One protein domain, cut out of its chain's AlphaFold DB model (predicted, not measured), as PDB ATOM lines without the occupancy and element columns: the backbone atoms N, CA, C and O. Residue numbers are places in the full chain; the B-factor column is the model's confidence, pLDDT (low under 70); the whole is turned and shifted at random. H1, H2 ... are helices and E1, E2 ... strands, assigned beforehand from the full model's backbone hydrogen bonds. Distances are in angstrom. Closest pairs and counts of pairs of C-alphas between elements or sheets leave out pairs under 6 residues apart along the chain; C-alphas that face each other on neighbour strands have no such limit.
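What this domain is: This is residues 3 to 129 of the 129 residues of an uncharacterized protein of Leptolyngbya boryana NIES-2135 (UniProt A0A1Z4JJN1). An antiparallel sheet of four strands, in the order E1, E3, E2, E4, is covered on both faces by helices. H1, H2 and H5 lie over one face, and the helical hairpin of H3 and H4 over the other. The printed part has 127 residues with five named helices and four named strands, in the order E1, H1, E2, E3, H2, H3, H4, E4, H5; its class is mixed. It is compact, with a radius of gyration of the C-alphas of 14.1 A, and spans 42 by 29 by 24 A.

How they stand to each other: E1, residues 3 to 7, is an edge strand, antiparallel to E3, residues 39 to 46; N 5 and O 42 are 2.9 A apart, within hydrogen-bond range. H1, residues 10 to 22, runs along E3, at 3 degrees on the local plane. E2, residues 28 to 36, makes a hairpin with E3, with N 34 and O 41 at 2.8 A. E1, H1 and E2 form a split strand-helix-strand unit, two strands running the same way with E3 between them, and its crossover is right-handed. H2, residues 52 to 65, is over E1 and close to but not clearly touching H1; their closest C-alphas, of Leu 65 and Leu 12, are 6.0 A apart. H3, residues 73 to 83, and H4, residues 88 to 95, touch; their closest C-alphas, of Val 78 and Val 91, are 6.1 A apart. E4, residues 98 to 103, is antiparallel to E2, with N 33 and O 101 at 2.8 A. H5, residues 108 to 118, touches residues 10 to 14 of H1 alone; the closest C-alphas, of Arg 114 and Ala 10, are 6.7 A apart. Every O i to N i+4 pair is within hydrogen-bond range in H1, H3, H4 and H5, and 9 of 10 in H2.

Where its parts are: E1 begins at C-alpha 3, (-0.965, 10.050, 98.359), and H5 ends at C-alpha 118, (-7.856, 37.100, 102.306). From first to last C-alpha E2 is 23.9 A long, E3 23.2 A, H2 20.3 A and H1 18.1 A.

The domain as a whole: The two C-alphas farthest apart, of Asp 51 and Gly 120, are 44.0 A apart. The printed part has no cut and no long link. Residues 118 to 129 have pLDDT under 70.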
ATOM      1  N   TYR A   3      -1.893   9.180  97.655       97.88
ATOM      2  CA  TYR A   3      -0.965  10.050  98.359       97.88
ATOM      3  C   TYR A   3      -1.769  11.071  99.147       97.88
ATOM      4  O   TYR A   3      -2.662  11.705  98.584       97.88
ATOM      5  N   VAL A   4      -1.465  11.235 100.433       97.94
ATOM      6  CA  VAL A   4      -2.113  12.239 101.283       97.94
ATOM      7  C   VAL A   4      -1.038  13.082 101.942       97.94
ATOM      8  O   VAL A   4      -0.181  12.550 102.641       97.94
ATOM      9  N   TYR A   5      -1.077  14.386 101.696       98.19
ATOM     10  CA  TYR A   5      -0.042  15.326 102.109       98.19
ATOM     11  C   TYR A   5      -0.643  16.535 102.810       98.19
ATOM     12  O   TYR A   5      -1.711  17.021 102.436       98.19
ATOM     13  N   SER A   6       0.071  17.020 103.821       97.12
ATOM     14  CA  SER A   6      -0.216  18.279 104.495       97.12
ATOM     15  C   SER A   6       0.682  19.376 103.935       97.12
ATOM     16  O   SER A   6       1.895  19.193 103.811       97.12
ATOM     17  N   LEU A   7       0.083  20.518 103.606       96.88
ATOM     18  CA  LEU A   7       0.742  21.674 103.003       96.88
ATOM     19  C   LEU A   7       0.472  22.923 103.837       96.88
ATOM     20  O   LEU A   7      -0.615  23.113 104.380       96.88
ATOM     21  N   ALA A   8       1.461  23.811 103.890       93.19
ATOM     22  CA  ALA A   8       1.380  25.008 104.720       93.19
ATOM     23  C   ALA A   8       0.425  26.081 104.165       93.19
ATOM     24  O   ALA A   8      -0.061  26.915 104.923       93.19
ATOM     25  N   ASN A   9       0.185  26.127 102.850       92.06
ATOM     26  CA  ASN A   9      -0.598  27.203 102.239       92.06
ATOM     27  C   ASN A   9      -1.160  26.845 100.854       92.06
ATOM     28  O   ASN A   9      -0.705  25.911 100.195       92.06
ATOM     29  N   ALA A  10      -2.095  27.680 100.389       92.38
ATOM     30  CA  ALA A  10      -2.754  27.557  99.090       92.38
ATOM     31  C   ALA A  10      -1.784  27.584  97.897       92.38
ATOM     32  O   ALA A  10      -2.041  26.936  96.889       92.38
ATOM     33  N   SER A  11      -0.671  28.321  97.981       93.44
ATOM     34  CA  SER A  11       0.292  28.409  96.874       93.44
ATOM     35  C   SER A  11       0.996  27.073  96.626       93.44
ATOM     36  O   SER A  11       1.225  26.713  95.476       93.44
ATOM     37  N   LEU A  12       1.306  26.317  97.684       96.56
ATOM     38  CA  LEU A  12       1.855  24.962  97.564       96.56
ATOM     39  C   LEU A  12       0.806  23.989  97.013       96.56
ATOM     40  O   LEU A  12       1.116  23.197  96.127       96.56
ATOM     41  N   THR A  13      -0.446  24.111  97.461       96.38
ATOM     42  CA  THR A  13      -1.578  23.348  96.913       96.38
ATOM     43  C   THR A  13      -1.741  23.580  95.409       96.38
ATOM     44  O   THR A  13      -1.838  22.622  94.646       96.38
ATOM     45  N   LEU A  14      -1.702  24.841  94.963       96.25
ATOM     46  CA  LEU A  14      -1.817  25.203  93.547       96.25
ATOM     47  C   LEU A  14      -0.698  24.595  92.698       96.25
ATOM     48  O   LEU A  14      -0.975  24.141  91.595       96.25
ATOM     49  N   ARG A  15       0.535  24.504  93.214       97.12
ATOM     50  CA  ARG A  15       1.639  23.839  92.498       97.12
ATOM     51  C   ARG A  15       1.359  22.359  92.243       97.12
ATOM     52  O   ARG A  15       1.675  21.870  91.162       97.12
ATOM     53  N   ILE A  16       0.755  21.651  93.201       97.38
ATOM     54  CA  ILE A  16       0.353  20.250  93.002       97.38
ATOM     55  C   ILE A  16      -0.740  20.163  91.939       97.38
ATOM     56  O   ILE A  16      -0.639  19.348  91.026       97.38
ATOM     57  N   VAL A  17      -1.764  21.015  92.030       96.00
ATOM     58  CA  VAL A  17      -2.866  21.035  91.058       96.00
ATOM     59  C   VAL A  17      -2.358  21.336  89.650       96.00
ATOM     60  O   VAL A  17      -2.702  20.621  88.716       96.00
ATOM     61  N   GLU A  18      -1.482  22.329  89.494       95.56
ATOM     62  CA  GLU A  18      -0.841  22.665  88.220       95.56
ATOM     63  C   GLU A  18       0.001  21.506  87.680       95.56
ATOM     64  O   GLU A  18      -0.087  21.175  86.498       95.56
ATOM     65  N   HIS A  19       0.797  20.861  88.536       96.38
ATOM     66  CA  HIS A  19       1.597  19.708  88.137       96.38
ATOM     67  C   HIS A  19       0.712  18.559  87.640       96.38
ATOM     68  O   HIS A  19       0.972  18.012  86.571       96.38
ATOM     69  N   LEU A  20      -0.362  18.230  88.363       95.62
ATOM     70  CA  LEU A  20      -1.312  17.186  87.975       95.62
ATOM     71  C   LEU A  20      -2.086  17.539  86.701       95.62
ATOM     72  O   LEU A  20      -2.269  16.681  85.844       95.62
ATOM     73  N   HIS A  21      -2.501  18.798  86.554       92.56
ATOM     74  CA  HIS A  21      -3.185  19.288  85.360       92.56
ATOM     75  C   HIS A  21      -2.299  19.176  84.108       92.56
ATOM     76  O   HIS A  21      -2.761  18.774  83.039       92.56
ATOM     77  N   ASN A  22      -1.008  19.491  84.242       92.94
ATOM     78  CA  ASN A  22      -0.050  19.438  83.138       92.94
ATOM     79  C   ASN A  22       0.453  18.013  82.847       92.94
ATOM     80  O   ASN A  22       0.832  17.702  81.715       92.94
ATOM     81  N   SER A  23       0.431  17.126  83.841       90.31
ATOM     82  CA  SER A  23       0.966  15.765  83.742       90.31
ATOM     83  C   SER A  23      -0.058  14.779  83.186       90.31
ATOM     84  O   SER A  23      -0.561  13.905  83.888       90.31
ATOM     85  N   LYS A  24      -0.320  14.863  81.877       82.06
ATOM     86  CA  LYS A  24      -1.268  13.973  81.170       82.06
ATOM     87  C   LYS A  24      -0.913  12.480  81.213       82.06
ATOM     88  O   LYS A  24      -1.745  11.651  80.862       82.06
ATOM     89  N   PHE A  25       0.320  12.138  81.586       85.56
ATOM     90  CA  PHE A  25       0.784  10.755  81.700       85.56
ATOM     91  C   PHE A  25       0.400  10.104  83.036       85.56
ATOM     92  O   PHE A  25       0.370   8.876  83.121       85.56
ATOM     93  N   LEU A  26       0.088  10.892  84.072       92.94
ATOM     94  CA  LEU A  26      -0.348  10.345  85.351       92.94
ATOM     95  C   LEU A  26      -1.795   9.849  85.217       92.94
ATOM     96  O   LEU A  26      -2.664  10.610  84.785       92.94
ATOM     97  N   PRO A  27      -2.104   8.599  85.610       95.12
ATOM     98  CA  PRO A  27      -3.455   8.055  85.562       95.12
ATOM     99  C   PRO A  27      -4.276   8.595  86.742       95.12
ATOM    100  O   PRO A  27      -4.684   7.838  87.622       95.12
ATOM    101  N   LEU A  28      -4.469   9.914  86.805       96.44
ATOM    102  CA  LEU A  28      -5.202  10.580  87.874       96.44
ATOM    103  C   LEU A  28      -6.668  10.135  87.857       96.44
ATOM    104  O   LEU A  28      -7.341  10.218  86.834       96.44
ATOM    105  N   SER A  29      -7.150   9.655  89.002       96.38
ATOM    106  CA  SER A  29      -8.570   9.379  89.211       96.38
ATOM    107  C   SER A  29      -9.272  10.623  89.739       96.38
ATOM    108  O   SER A  29     -10.281  11.033  89.183       96.38
ATOM    109  N   PHE A  30      -8.744  11.202  90.819       96.88
ATOM    110  CA  PHE A  30      -9.224  12.457  91.386       96.88
ATOM    111  C   PHE A  30      -8.177  13.071  92.320       96.88
ATOM    112  O   PHE A  30      -7.294  12.383  92.845       96.88
ATOM    113  N   ILE A  31      -8.326  14.366  92.576       97.75
ATOM    114  CA  ILE A  31      -7.697  15.093  93.673       97.75
ATOM    115  C   ILE A  31      -8.772  15.541  94.666       97.75
ATOM    116  O   ILE A  31      -9.929  15.737  94.311       97.75
ATOM    117  N   THR A  32      -8.414  15.651  95.939       97.81
ATOM    118  CA  THR A  32      -9.228  16.308  96.964       97.81
ATOM    119  C   THR A  32      -8.366  17.309  97.704       97.81
ATOM    120  O   THR A  32      -7.269  16.960  98.140       97.81
ATOM    121  N   VAL A  33      -8.872  18.523  97.874       97.06
ATOM    122  CA  VAL A  33      -8.224  19.600  98.613       97.06
ATOM    123  C   VAL A  33      -9.130  20.008  99.763       97.06
ATOM    124  O   VAL A  33     -10.287  20.370  99.563       97.06
ATOM    125  N   ILE A  34      -8.595  19.952 100.976       95.25
ATOM    126  CA  ILE A  34      -9.299  20.303 102.204       95.25
ATOM    127  C   ILE A  34      -8.507  21.392 102.916       95.25
ATOM    128  O   ILE A  34      -7.302  21.254 103.112       95.25
ATOM    129  N   HIS A  35      -9.191  22.445 103.346       92.25
ATOM    130  CA  HIS A  35      -8.617  23.457 104.220       92.25
ATOM    131  C   HIS A  35      -8.981  23.177 105.683       92.25
ATOM    132  O   HIS A  35     -10.124  22.854 106.020       92.25
ATOM    133  N   GLN A  36      -7.994  23.308 106.561       87.31
ATOM    134  CA  GLN A  36      -8.106  23.190 108.009       87.31
ATOM    135  C   GLN A  36      -7.473  24.423 108.664       87.31
ATOM    136  O   GLN A  36      -6.737  25.167 108.024       87.31
ATOM    137  N   ILE A  37      -7.721  24.626 109.961       79.62
ATOM    138  CA  ILE A  37      -7.093  25.718 110.727       79.62
ATOM    139  C   ILE A  37      -5.560  25.668 110.635       79.62
ATOM    140  O   ILE A  37      -4.924  26.708 110.493       79.62
ATOM    141  N   ASP A  38      -4.982  24.466 110.654       80.44
ATOM    142  CA  ASP A  38      -3.529  24.265 110.698       80.44
ATOM    143  C   ASP A  38      -2.889  24.078 109.309       80.44
ATOM    144  O   ASP A  38      -1.712  23.729 109.210       80.44
ATOM    145  N   GLY A  39      -3.644  24.296 108.226       89.62
ATOM    146  CA  GLY A  39      -3.129  24.222 106.860       89.62
ATOM    147  C   GLY A  39      -4.037  23.469 105.895       89.62
ATOM    148  O   GLY A  39      -5.260  23.467 106.011       89.62
ATOM    149  N   TRP A  40      -3.426  22.849 104.893       94.75
ATOM    150  CA  TRP A  40      -4.114  22.230 103.767       94.75
ATOM    151  C   TRP A  40      -3.830  20.734 103.733       94.75
ATOM    152  O   TRP A  40      -2.696  20.318 103.949       94.75
ATOM    153  N   VAL A  41      -4.839  19.928 103.424       96.94
ATOM    154  CA  VAL A  41      -4.694  18.496 103.156       96.94
ATOM    155  C   VAL A  41      -5.025  18.245 101.697       96.94
ATOM    156  O   VAL A  41      -6.102  18.609 101.226       96.94
ATOM    157  N   VAL A  42      -4.103  17.604 100.989       97.88
ATOM    158  CA  VAL A  42      -4.281  17.195  99.598       97.88
ATOM    159  C   VAL A  42      -4.231  15.683  99.517       97.88
ATOM    160  O   VAL A  42      -3.260  15.066  99.948       97.88
ATOM    161  N   ARG A  43      -5.271  15.087  98.937       98.31
ATOM    162  CA  ARG A  43      -5.299  13.676  98.553       98.31
ATOM    163  C   ARG A  43      -5.228  13.569  97.041       98.31
ATOM    164  O   ARG A  43      -6.097  14.095  96.355       98.31
ATOM    165  N   VAL A  44      -4.253  12.828  96.534       98.12
ATOM    166  CA  VAL A  44      -4.146  12.461  95.120       98.12
ATOM    167  C   VAL A  44      -4.427  10.972  94.992       98.12
ATOM    168  O   VAL A  44      -3.721  10.154  95.583       98.12
ATOM    169  N   LYS A  45      -5.455  10.605  94.224       97.94
ATOM    170  CA  LYS A  45      -5.804   9.211  93.936       97.94
ATOM    171  C   LYS A  45      -5.499   8.905  92.478       97.94
ATOM    172  O   LYS A  45      -6.045   9.541  91.579       97.94
ATOM    173  N   LEU A  46      -4.672   7.895  92.243       97.06
ATOM    174  CA  LEU A  46      -4.378   7.385  90.908       97.06
ATOM    175  C   LEU A  46      -5.190   6.118  90.629       97.06
ATOM    176  O   LEU A  46      -5.282   5.222  91.480       97.06
ATOM    177  N   ALA A  47      -5.739   6.039  89.418       95.62
ATOM    178  CA  ALA A  47      -6.529   4.923  88.909       95.62
ATOM    179  C   ALA A  47      -5.688   3.659  88.679       95.62
ATOM    180  O   ALA A  47      -6.213   2.548  88.710       95.62
ATOM    181  N   LYS A  48      -4.380   3.816  88.445       94.88
ATOM    182  CA  LYS A  48      -3.422   2.720  88.253       94.88
ATOM    183  C   LYS A  48      -2.142   3.005  89.029       94.88
ATOM    184  O   LYS A  48      -1.863   4.157  89.357       94.88
ATOM    185  N   SER A  49      -1.394   1.950  89.338       94.00
ATOM    186  CA  SER A  49      -0.042   2.090  89.878       94.00
ATOM    187  C   SER A  49       0.890   2.677  88.821       94.00
ATOM    188  O   SER A  49       0.696   2.449  87.624       94.00
ATOM    189  N   LEU A  50       1.873   3.438  89.284       94.81
ATOM    190  CA  LEU A  50       2.965   3.954  88.469       94.81
ATOM    191  C   LEU A  50       4.091   2.913  88.398       94.81
ATOM    192  O   LEU A  50       4.114   1.971  89.190       94.81
ATOM    193  N   ASP A  51       5.001   3.066  87.440       95.81
ATOM    194  CA  ASP A  51       6.300   2.400  87.511       95.81
ATOM    195  C   ASP A  51       7.168   3.030  88.614       95.81
ATOM    196  O   ASP A  51       6.920   4.160  89.036       95.81
ATOM    197  N   GLU A  52       8.192   2.304  89.066       96.00
ATOM    198  CA  GLU A  52       9.020   2.689  90.218       96.00
ATOM    199  C   GLU A  52       9.675   4.070  90.061       96.00
ATOM    200  O   GLU A  52       9.753   4.824  91.031       96.00
ATOM    201  N   GLN A  53      10.115   4.429  88.849       96.38
ATOM    202  CA  GLN A  53      10.767   5.713  88.603       96.38
ATOM    203  C   GLN A  53       9.750   6.854  88.664       96.38
ATOM    204  O   GLN A  53       9.958   7.820  89.396       96.38
ATOM    205  N   THR A  54       8.626   6.724  87.955       95.50
ATOM    206  CA  THR A  54       7.569   7.746  87.970       95.50
ATOM    207  C   THR A  54       6.956   7.903  89.365       95.50
ATOM    208  O   THR A  54       6.638   9.017  89.779       95.50
ATOM    209  N   GLU A  55       6.796   6.805  90.110       96.56
ATOM    210  CA  GLU A  55       6.393   6.838  91.519       96.56
ATOM    211  C   GLU A  55       7.399   7.619  92.369       96.56
ATOM    212  O   GLU A  55       6.995   8.519  93.107       96.56
ATOM    213  N   GLY A  56       8.691   7.304  92.250       97.38
ATOM    214  CA  GLY A  56       9.757   7.971  92.995       97.38
ATOM    215  C   GLY A  56       9.829   9.468  92.705       97.38
ATOM    216  O   GLY A  56       9.855  10.270  93.638       97.38
ATOM    217  N   ASP A  57       9.784   9.854  91.429       97.00
ATOM    218  CA  ASP A  57       9.813  11.257  91.002       97.00
ATOM    219  C   ASP A  57       8.585  12.023  91.512       97.00
ATOM    220  O   ASP A  57       8.700  13.146  92.013       97.00
ATOM    221  N   PHE A  58       7.402  11.404  91.448       97.00
ATOM    222  CA  PHE A  58       6.174  12.021  91.941       97.00
ATOM    223  C   PHE A  58       6.174  12.168  93.470       97.00
ATOM    224  O   PHE A  58       5.812  13.224  93.988       97.00
ATOM    225  N   GLN A  59       6.624  11.150  94.207       97.25
ATOM    226  CA  GLN A  59       6.774  11.233  95.663       97.25
ATOM    227  C   GLN A  59       7.809  12.281  96.071       97.25
ATOM    228  O   GLN A  59       7.563  13.037  97.009       97.25
ATOM    229  N   ALA A  60       8.945  12.362  95.371       97.88
ATOM    230  CA  ALA A  60       9.963  13.379  95.615       97.88
ATOM    231  C   ALA A  60       9.380  14.788  95.447       97.88
ATOM    232  O   ALA A  60       9.494  15.605  96.360       97.88
ATOM    233  N   PHE A  61       8.655  15.034  94.351       97.88
ATOM    234  CA  PHE A  61       7.946  16.295  94.127       97.88
ATOM    235  C   PHE A  61       6.959  16.631  95.261       97.88
ATOM    236  O   PHE A  61       6.941  17.758  95.755       97.88
ATOM    237  N   LEU A  62       6.153  15.667  95.719       98.12
ATOM    238  CA  LEU A  62       5.220  15.892  96.831       98.12
ATOM    239  C   LEU A  62       5.947  16.184  98.156       98.12
ATOM    240  O   LEU A  62       5.521  17.064  98.905       98.12
ATOM    241  N   ASN A  63       7.055  15.489  98.423       98.06
ATOM    242  CA  ASN A  63       7.879  15.671  99.621       98.06
ATOM    243  C   ASN A  63       8.613  17.024  99.654       98.06
ATOM    244  O   ASN A  63       8.936  17.510 100.734       98.06
ATOM    245  N   GLU A  64       8.866  17.657  98.506       98.00
ATOM    246  CA  GLU A  64       9.401  19.027  98.462       98.00
ATOM    247  C   GLU A  64       8.360  20.077  98.873       98.00
ATOM    248  O   GLU A  64       8.705  21.134  99.407       98.00
ATOM    249  N   LEU A  65       7.078  19.809  98.608       97.94
ATOM    250  CA  LEU A  65       5.992  20.760  98.849       97.94
ATOM    251  C   LEU A  65       5.327  20.578 100.213       97.94
ATOM    252  O   LEU A  65       4.742  21.528 100.735       97.94
ATOM    253  N   GLY A  66       5.389  19.379 100.784       96.88
ATOM    254  CA  GLY A  66       4.672  19.047 102.001       96.88
ATOM    255  C   GLY A  66       5.244  17.864 102.751       96.88
ATOM    256  O   GLY A  66       6.303  17.332 102.442       96.88
ATOM    257  N   ILE A  67       4.479  17.436 103.745       97.12
ATOM    258  CA  ILE A  67       4.781  16.248 104.539       97.12
ATOM    259  C   ILE A  67       3.671  15.222 104.364       97.12
ATOM    260  O   ILE A  67       2.503  15.588 104.209       97.12
ATOM    261  N   VAL A  68       4.032  13.940 104.418       97.50
ATOM    262  CA  VAL A  68       3.052  12.850 104.433       97.50
ATOM    263  C   VAL A  68       2.075  13.088 105.583       97.50
ATOM    264  O   VAL A  68       2.467  13.308 106.729       97.50
ATOM    265  N   CYS A  69       0.789  13.079 105.257       94.50
ATOM    266  CA  CYS A  69      -0.277  13.325 106.206       94.50
ATOM    267  C   CYS A  69      -0.784  12.002 106.774       94.50
ATOM    268  O   CYS A  69      -1.067  11.059 106.035       94.50
ATOM    269  N   HIS A  70      -0.990  11.974 108.088       93.56
ATOM    270  CA  HIS A  70      -1.771  10.946 108.763       93.56
ATOM    271  C   HIS A  70      -3.095  11.574 109.210       93.56
ATOM    272  O   HIS A  70      -3.148  12.193 110.276       93.56
ATOM    273  N   PRO A  71      -4.162  11.489 108.393       92.06
ATOM    274  CA  PRO A  71      -5.376  12.244 108.653       92.06
ATOM    275  C   PRO A  71      -6.067  11.750 109.922       92.06
ATOM    276  O   PRO A  71      -6.112  10.547 110.190       92.06
ATOM    277  N   SER A  72      -6.668  12.668 110.680       93.94
ATOM    278  CA  SER A  72      -7.533  12.304 111.805       93.94
ATOM    279  C   SER A  72      -8.743  11.491 111.331       93.94
ATOM    280  O   SER A  72      -9.134  11.576 110.167       93.94
ATOM    281  N   ILE A  73      -9.398  10.758 112.239       95.38
ATOM    282  CA  ILE A  73     -10.598   9.957 111.921       95.38
ATOM    283  C   ILE A  73     -11.655  10.801 111.192       95.38
ATOM    284  O   ILE A  73     -12.252  10.349 110.220       95.38
ATOM    285  N   ARG A  74     -11.850  12.061 111.604       95.00
ATOM    286  CA  ARG A  74     -12.787  12.979 110.943       95.00
ATOM    287  C   ARG A  74     -12.423  13.207 109.475       95.00
ATOM    288  O   ARG A  74     -13.298  13.131 108.623       95.00
ATOM    289  N   ILE A  75     -11.150  13.464 109.176       95.50
ATOM    290  CA  ILE A  75     -10.698  13.678 107.796       95.50
ATOM    291  C   ILE A  75     -10.733  12.379 106.995       95.50
ATOM    292  O   ILE A  75     -11.114  12.406 105.832       95.50
ATOM    293  N   GLN A  76     -10.444  11.232 107.608       96.81
ATOM    294  CA  GLN A  76     -10.628   9.937 106.947       96.81
ATOM    295  C   GLN A  76     -12.090   9.727 106.520       96.81
ATOM    296  O   GLN A  76     -12.337   9.344 105.381       96.81
ATOM    297  N   MET A  77     -13.059  10.057 107.383       97.75
ATOM    298  CA  MET A  77     -14.491   9.972 107.058       97.75
ATOM    299  C   MET A  77     -14.908  10.930 105.936       97.75
ATOM    300  O   MET A  77     -15.721  10.563 105.091       97.75
ATOM    301  N   VAL A  78     -14.337  12.136 105.906       97.19
ATOM    302  CA  VAL A  78     -14.537  13.113 104.821       97.19
ATOM    303  C   VAL A  78     -14.020  12.556 103.497       97.19
ATOM    304  O   VAL A  78     -14.759  12.509 102.518       97.19
ATOM    305  N   LEU A  79     -12.768  12.087 103.477       97.38
ATOM    306  CA  LEU A  79     -12.130  11.532 102.282       97.38
ATOM    307  C   LEU A  79     -12.861  10.287 101.767       97.38
ATOM    308  O   LEU A  79     -12.976  10.113 100.555       97.38
ATOM    309  N   TRP A  80     -13.365   9.446 102.673       97.38
ATOM    310  CA  TRP A  80     -14.171   8.279 102.326       97.38
ATOM    311  C   TRP A  80     -15.535   8.675 101.753       97.38
ATOM    312  O   TRP A  80     -15.923   8.165 100.707       97.38
ATOM    313  N   GLY A  81     -16.237   9.624 102.386       97.75
ATOM    314  CA  GLY A  81     -17.520  10.129 101.894       97.75
ATOM    315  C   GLY A  81     -17.418  10.617 100.449       97.75
ATOM    316  O   GLY A  81     -18.164  10.148  99.590       97.75
ATOM    317  N   LEU A  82     -16.422  11.459 100.169       97.75
ATOM    318  CA  LEU A  82     -16.137  11.965  98.822       97.75
ATOM    319  C   LEU A  82     -15.808  10.841  97.827       97.75
ATOM    320  O   LEU A  82     -16.389  10.783  96.751       97.75
ATOM    321  N   GLU A  83     -14.934   9.896  98.192       96.94
ATOM    322  CA  GLU A  83     -14.569   8.769  97.313       96.94
ATOM    323  C   GLU A  83     -15.756   7.853  96.987       96.94
ATOM    324  O   GLU A  83     -15.819   7.288  95.898       96.94
ATOM    325  N   THR A  84     -16.716   7.726  97.906       96.94
ATOM    326  CA  THR A  84     -17.961   6.973  97.676       96.94
ATOM    327  C   THR A  84     -19.034   7.761  96.916       96.94
ATOM    328  O   THR A  84     -20.128   7.242  96.702       96.94
ATOM    329  N   GLY A  85     -18.724   8.985  96.478       95.75
ATOM    330  CA  GLY A  85     -19.598   9.815  95.651       95.75
ATOM    331  C   GLY A  85     -20.589  10.683  96.426       95.75
ATOM    332  O   GLY A  85     -21.543  11.173  95.829       95.75
ATOM    333  N   GLN A  86     -20.398  10.880  97.737       96.38
ATOM    334  CA  GLN A  86     -21.170  11.888  98.475       96.38
ATOM    335  C   GLN A  86     -20.808  13.289  97.980       96.38
ATOM    336  O   GLN A  86     -19.649  13.561  97.657       96.38
ATOM    337  N   SER A  87     -21.791  14.191  97.958       94.75
ATOM    338  CA  SER A  87     -21.550  15.571  97.536       94.75
ATOM    339  C   SER A  87     -20.567  16.263  98.494       94.75
ATOM    340  O   SER A  87     -20.717  16.123  99.717       94.75
ATOM    341  N   PRO A  88     -19.599  17.056  97.988       92.75
ATOM    342  CA  PRO A  88     -18.739  17.883  98.829       92.75
ATOM    343  C   PRO A  88     -19.517  18.714  99.847       92.75
ATOM    344  O   PRO A  88     -19.120  18.772 101.007       92.75
ATOM    345  N   ILE A  89     -20.670  19.266  99.466       89.69
ATOM    346  CA  ILE A  89     -21.538  20.057 100.348       89.69
ATOM    347  C   ILE A  89     -22.026  19.235 101.539       89.69
ATOM    348  O   ILE A  89     -21.902  19.656 102.689       89.69
ATOM    349  N   GLU A  90     -22.573  18.049 101.271       93.62
ATOM    350  CA  GLU A  90     -23.125  17.168 102.301       93.62
ATOM    351  C   GLU A  90     -22.034  16.738 103.285       93.62
ATOM    352  O   GLU A  90     -22.242  16.720 104.502       93.62
ATOM    353  N   VAL A  91     -20.845  16.434 102.761       94.94
ATOM    354  CA  VAL A  91     -19.669  16.070 103.554       94.94
ATOM    355  C   VAL A  91     -19.201  17.255 104.407       94.94
ATOM    356  O   VAL A  91     -18.971  17.086 105.608       94.94
ATOM    357  N   MET A  92     -19.107  18.457 103.833       91.50
ATOM    358  CA  MET A  92     -18.735  19.676 104.557       91.50
ATOM    359  C   MET A  92     -19.699  19.962 105.710       91.50
ATOM    360  O   MET A  92     -19.259  20.161 106.843       91.50
ATOM    361  N   GLN A  93     -21.009  19.906 105.457       90.19
ATOM    362  CA  GLN A  93     -22.039  20.136 106.473       90.19
ATOM    363  C   GLN A  93     -22.012  19.070 107.571       90.19
ATOM    364  O   GLN A  93     -22.074  19.395 108.758       90.19
ATOM    365  N   ARG A  94     -21.879  17.790 107.203       94.25
ATOM    366  CA  ARG A  94     -21.870  16.686 108.171       94.25
ATOM    367  C   ARG A  94     -20.644  16.714 109.081       94.25
ATOM    368  O   ARG A  94     -20.777  16.464 110.278       94.25
ATOM    369  N   TYR A  95     -19.460  16.975 108.530       92.50
ATOM    370  CA  TYR A  95     -18.197  16.853 109.266       92.50
ATOM    371  C   TYR A  95     -17.586  18.190 109.688       92.50
ATOM    372  O   TYR A  95     -16.561  18.183 110.374       92.50
ATOM    373  N   GLN A  96     -18.219  19.313 109.335       88.44
ATOM    374  CA  GLN A  96     -17.769  20.669 109.662       88.44
ATOM    375  C   GLN A  96     -16.319  20.892 109.205       88.44
ATOM    376  O   GLN A  96     -15.420  21.174 109.999       88.44
ATOM    377  N   VAL A  97     -16.093  20.675 107.910       89.31
ATOM    378  CA  VAL A  97     -14.791  20.789 107.244       89.31
ATOM    379  C   VAL A  97     -14.942  21.639 105.982       89.31
ATOM    380  O   VAL A  97     -16.019  21.650 105.397       89.31
ATOM    381  N   ALA A  98     -13.886  22.325 105.547       91.38
ATOM    382  CA  ALA A  98     -13.876  23.052 104.280       91.38
ATOM    383  C   ALA A  98     -13.254  22.178 103.180       91.38
ATOM    384  O   ALA A  98     -12.030  22.101 103.059       91.38
ATOM    385  N   VAL A  99     -14.092  21.497 102.397       93.94
ATOM    386  CA  VAL A  99     -13.663  20.876 101.135       93.94
ATOM    387  C   VAL A  99     -13.578  21.994 100.106       93.94
ATOM    388  O   VAL A  99     -14.578  22.629  99.801       93.94
ATOM    389  N   VAL A 100     -12.369  22.267  99.627       93.44
ATOM    390  CA  VAL A 100     -12.110  23.352  98.673       93.44
ATOM    391  C   VAL A 100     -12.274  22.865  97.241       93.44
ATOM    392  O   VAL A 100     -12.748  23.616  96.406       93.44
ATOM    393  N   SER A 101     -11.869  21.625  96.966       94.25
ATOM    394  CA  SER A 101     -11.961  21.026  95.634       94.25
ATOM    395  C   SER A 101     -12.011  19.502  95.724       94.25
ATOM    396  O   SER A 101     -11.336  18.907  96.574       94.25
ATOM    397  N   HIS A 102     -12.792  18.854  94.859       96.31
ATOM    398  CA  HIS A 102     -12.818  17.398  94.712       96.31
ATOM    399  C   HIS A 102     -13.137  16.983  93.270       96.31
ATOM    400  O   HIS A 102     -14.158  17.379  92.719       96.31
ATOM    401  N   GLY A 103     -12.304  16.119  92.685       94.88
ATOM    402  CA  GLY A 103     -12.491  15.605  91.328       94.88
ATOM    403  C   GLY A 103     -11.286  15.887  90.439       94.88
ATOM    404  O   GLY A 103     -10.172  15.464  90.754       94.88
ATOM    405  N   ASN A 104     -11.503  16.561  89.311       93.69
ATOM    406  CA  ASN A 104     -10.418  16.948  88.409       93.69
ATOM    407  C   ASN A 104      -9.541  18.045  89.039       93.69
ATOM    408  O   ASN A 104     -10.023  18.805  89.874       93.69
ATOM    409  N   PRO A 105      -8.256  18.146  88.655       91.31
ATOM    410  CA  PRO A 105      -7.378  19.196  89.146       91.31
ATOM    411  C   PRO A 105      -7.820  20.550  88.580       91.31
ATOM    412  O   PRO A 105      -7.484  20.894  87.442       91.31
ATOM    413  N   ASP A 106      -8.569  21.290  89.396       87.25
ATOM    414  CA  ASP A 106      -9.052  22.635  89.109       87.25
ATOM    415  C   ASP A 106      -8.355  23.673  89.997       87.25
ATOM    416  O   ASP A 106      -8.243  23.537  91.218       87.25
ATOM    417  N   ARG A 107      -7.836  24.714  89.353       92.19
ATOM    418  CA  ARG A 107      -7.154  25.829  90.011       92.19
ATOM    419  C   ARG A 107      -8.132  26.888  90.490       92.19
ATOM    420  O   ARG A 107      -7.824  27.574  91.464       92.19
ATOM    421  N   GLU A 108      -9.246  27.056  89.785       90.56
ATOM    422  CA  GLU A 108     -10.174  28.164  89.988       90.56
ATOM    423  C   GLU A 108     -10.769  28.110  91.396       90.56
ATOM    424  O   GLU A 108     -10.640  29.080  92.143       90.56
ATOM    425  N   GLU A 109     -11.242  26.935  91.820       88.25
ATOM    426  CA  GLU A 109     -11.827  26.711  93.148       88.25
ATOM    427  C   GLU A 109     -10.860  27.088  94.291       88.25
ATOM    428  O   GLU A 109     -11.222  27.759  95.262       88.25
ATOM    429  N   ILE A 110      -9.579  26.721  94.160       90.00
ATOM    430  CA  ILE A 110      -8.548  27.006  95.170       90.00
ATOM    431  C   ILE A 110      -8.189  28.496  95.183       90.00
ATOM    432  O   ILE A 110      -7.961  29.081  96.248       90.00
ATOM    433  N   GLU A 111      -8.113  29.130  94.011       91.19
ATOM    434  CA  GLU A 111      -7.833  30.560  93.909       91.19
ATOM    435  C   GLU A 111      -8.984  31.420  94.438       91.19
ATOM    436  O   GLU A 111      -8.726  32.419  95.118       91.19
ATOM    437  N   GLU A 112     -10.231  31.041  94.162       87.62
ATOM    438  CA  GLU A 112     -11.421  31.689  94.707       87.62
ATOM    439  C   GLU A 112     -11.473  31.570  96.228       87.62
ATOM    440  O   GLU A 112     -11.582  32.593  96.914       87.62
ATOM    441  N   PHE A 113     -11.273  30.363  96.768       85.94
ATOM    442  CA  PHE A 113     -11.206  30.154  98.213       85.94
ATOM    443  C   PHE A 113     -10.117  31.022  98.857       85.94
ATOM    444  O   PHE A 113     -10.356  31.705  99.857       85.94
ATOM    445  N   ARG A 114      -8.921  31.083  98.251       84.25
ATOM    446  CA  ARG A 114      -7.826  31.942  98.728       84.25
ATOM    447  C   ARG A 114      -8.227  33.420  98.749       84.25
ATOM    448  O   ARG A 114      -7.919  34.109  99.721       84.25
ATOM    449  N   LYS A 115      -8.885  33.926  97.698       83.62
ATOM    450  CA  LYS A 115      -9.324  35.334  97.625       83.62
ATOM    451  C   LYS A 115     -10.315  35.662  98.742       83.62
ATOM    452  O   LYS A 115     -10.147  36.678  99.410       83.62
ATOM    453  N   GLN A 116     -11.294  34.795  98.980       75.81
ATOM    454  CA  GLN A 116     -12.310  35.007 100.014       75.81
ATOM    455  C   GLN A 116     -11.733  34.929 101.431       75.81
ATOM    456  O   GLN A 116     -12.102  35.722 102.299       75.81
ATOM    457  N   PHE A 117     -10.764  34.036 101.652       71.94
ATOM    458  CA  PHE A 117     -10.043  33.960 102.920       71.94
ATOM    459  C   PHE A 117      -9.263  35.255 103.207       71.94
ATOM    460  O   PHE A 117      -9.350  35.799 104.306       71.94
ATOM    461  N   VAL A 118      -8.568  35.807 102.203       61.78
ATOM    462  CA  VAL A 118      -7.856  37.100 102.306       61.78
ATOM    463  C   VAL A 118      -8.817  38.274 102.533       61.78
ATOM    464  O   VAL A 118      -8.458  39.234 103.210       61.78
ATOM    465  N   GLN A 119     -10.047  38.196 102.019       63.72
ATOM    466  CA  GLN A 119     -11.095  39.197 102.250       63.72
ATOM    467  C   GLN A 119     -11.759  39.091 103.638       63.72
ATOM    468  O   GLN A 119     -12.646  39.883 103.947       63.72
ATOM    469  N   GLY A 120     -11.325  38.155 104.491       58.75
ATOM    470  CA  GLY A 120     -11.793  38.038 105.874       58.75
ATOM    471  C   GLY A 120     -13.151  37.355 106.029       58.75
ATOM    472  O   GLY A 120     -13.737  37.422 107.106       58.75
ATOM    473  N   LEU A 121     -13.651  36.691 104.981       55.59
ATOM    474  CA  LEU A 121     -14.936  35.992 105.033       55.59
ATOM    475  C   LEU A 121     -14.836  34.690 105.838       55.59
ATOM    476  O   LEU A 121     -15.777  34.330 106.530       55.59
ATOM    477  N   GLY A 122     -13.685  34.011 105.838       53.66
ATOM    478  CA  GLY A 122     -13.421  32.872 106.730       53.66
ATOM    479  C   GLY A 122     -14.317  31.634 106.533       53.66
ATOM    480  O   GLY A 122     -14.170  30.675 107.289       53.66
ATOM    481  N   TYR A 123     -15.211  31.623 105.537       53.75
ATOM    482  CA  TYR A 123     -16.097  30.504 105.194       53.75
ATOM    483  C   TYR A 123     -15.908  30.053 103.734       53.75
ATOM    484  O   TYR A 123     -15.422  30.815 102.901       53.75
ATOM    485  N   CYS A 124     -16.267  28.797 103.439       54.09
ATOM    486  CA  CYS A 124     -16.291  28.248 102.076       54.09
ATOM    487  C   CYS A 124     -17.559  28.756 101.356       54.09
ATOM    488  O   CYS A 124     -18.638  28.641 101.944       54.09
ATOM    489  N   PRO A 125     -17.471  29.340 100.150       47.16
ATOM    490  CA  PRO A 125     -18.614  29.965  99.489       47.16
ATOM    491  C   PRO A 125     -19.685  28.953  99.076       47.16
ATOM    492  O   PRO A 125     -19.378  27.855  98.626       47.16
ATOM    493  N   GLU A 126     -20.948  29.385  99.120       47.59
ATOM    494  CA  GLU A 126     -22.094  28.640  98.573       47.59
ATOM    495  C   GLU A 126     -22.021  28.453  97.046       47.59
ATOM    496  O   GLU A 126     -22.814  27.711  96.492       47.59
ATOM    497  N   THR A 127     -21.101  29.116  96.342       40.56
ATOM    498  CA  THR A 127     -20.919  28.964  94.887       40.56
ATOM    499  C   THR A 127     -19.978  27.826  94.493       40.56
ATOM    500  O   THR A 127     -19.912  27.497  93.316       40.56
ATOM    501  N   LEU A 128     -19.279  27.214  95.458       43.78
ATOM    502  CA  LEU A 128     -18.599  25.918  95.293       43.78
ATOM    503  C   LEU A 128     -19.529  24.740  95.672       43.78
ATOM    504  O   LEU A 128     -19.066  23.618  95.886       43.78
ATOM    505  N   ALA A 129     -20.829  25.026  95.823       39.81
ATOM    506  CA  ALA A 129     -21.899  24.114  96.206       39.81
ATOM    507  C   ALA A 129     -22.766  23.772  94.981       39.81
ATOM    508  O   ALA A 129     -23.179  24.714  94.269       39.81
TER     509      ALA A 129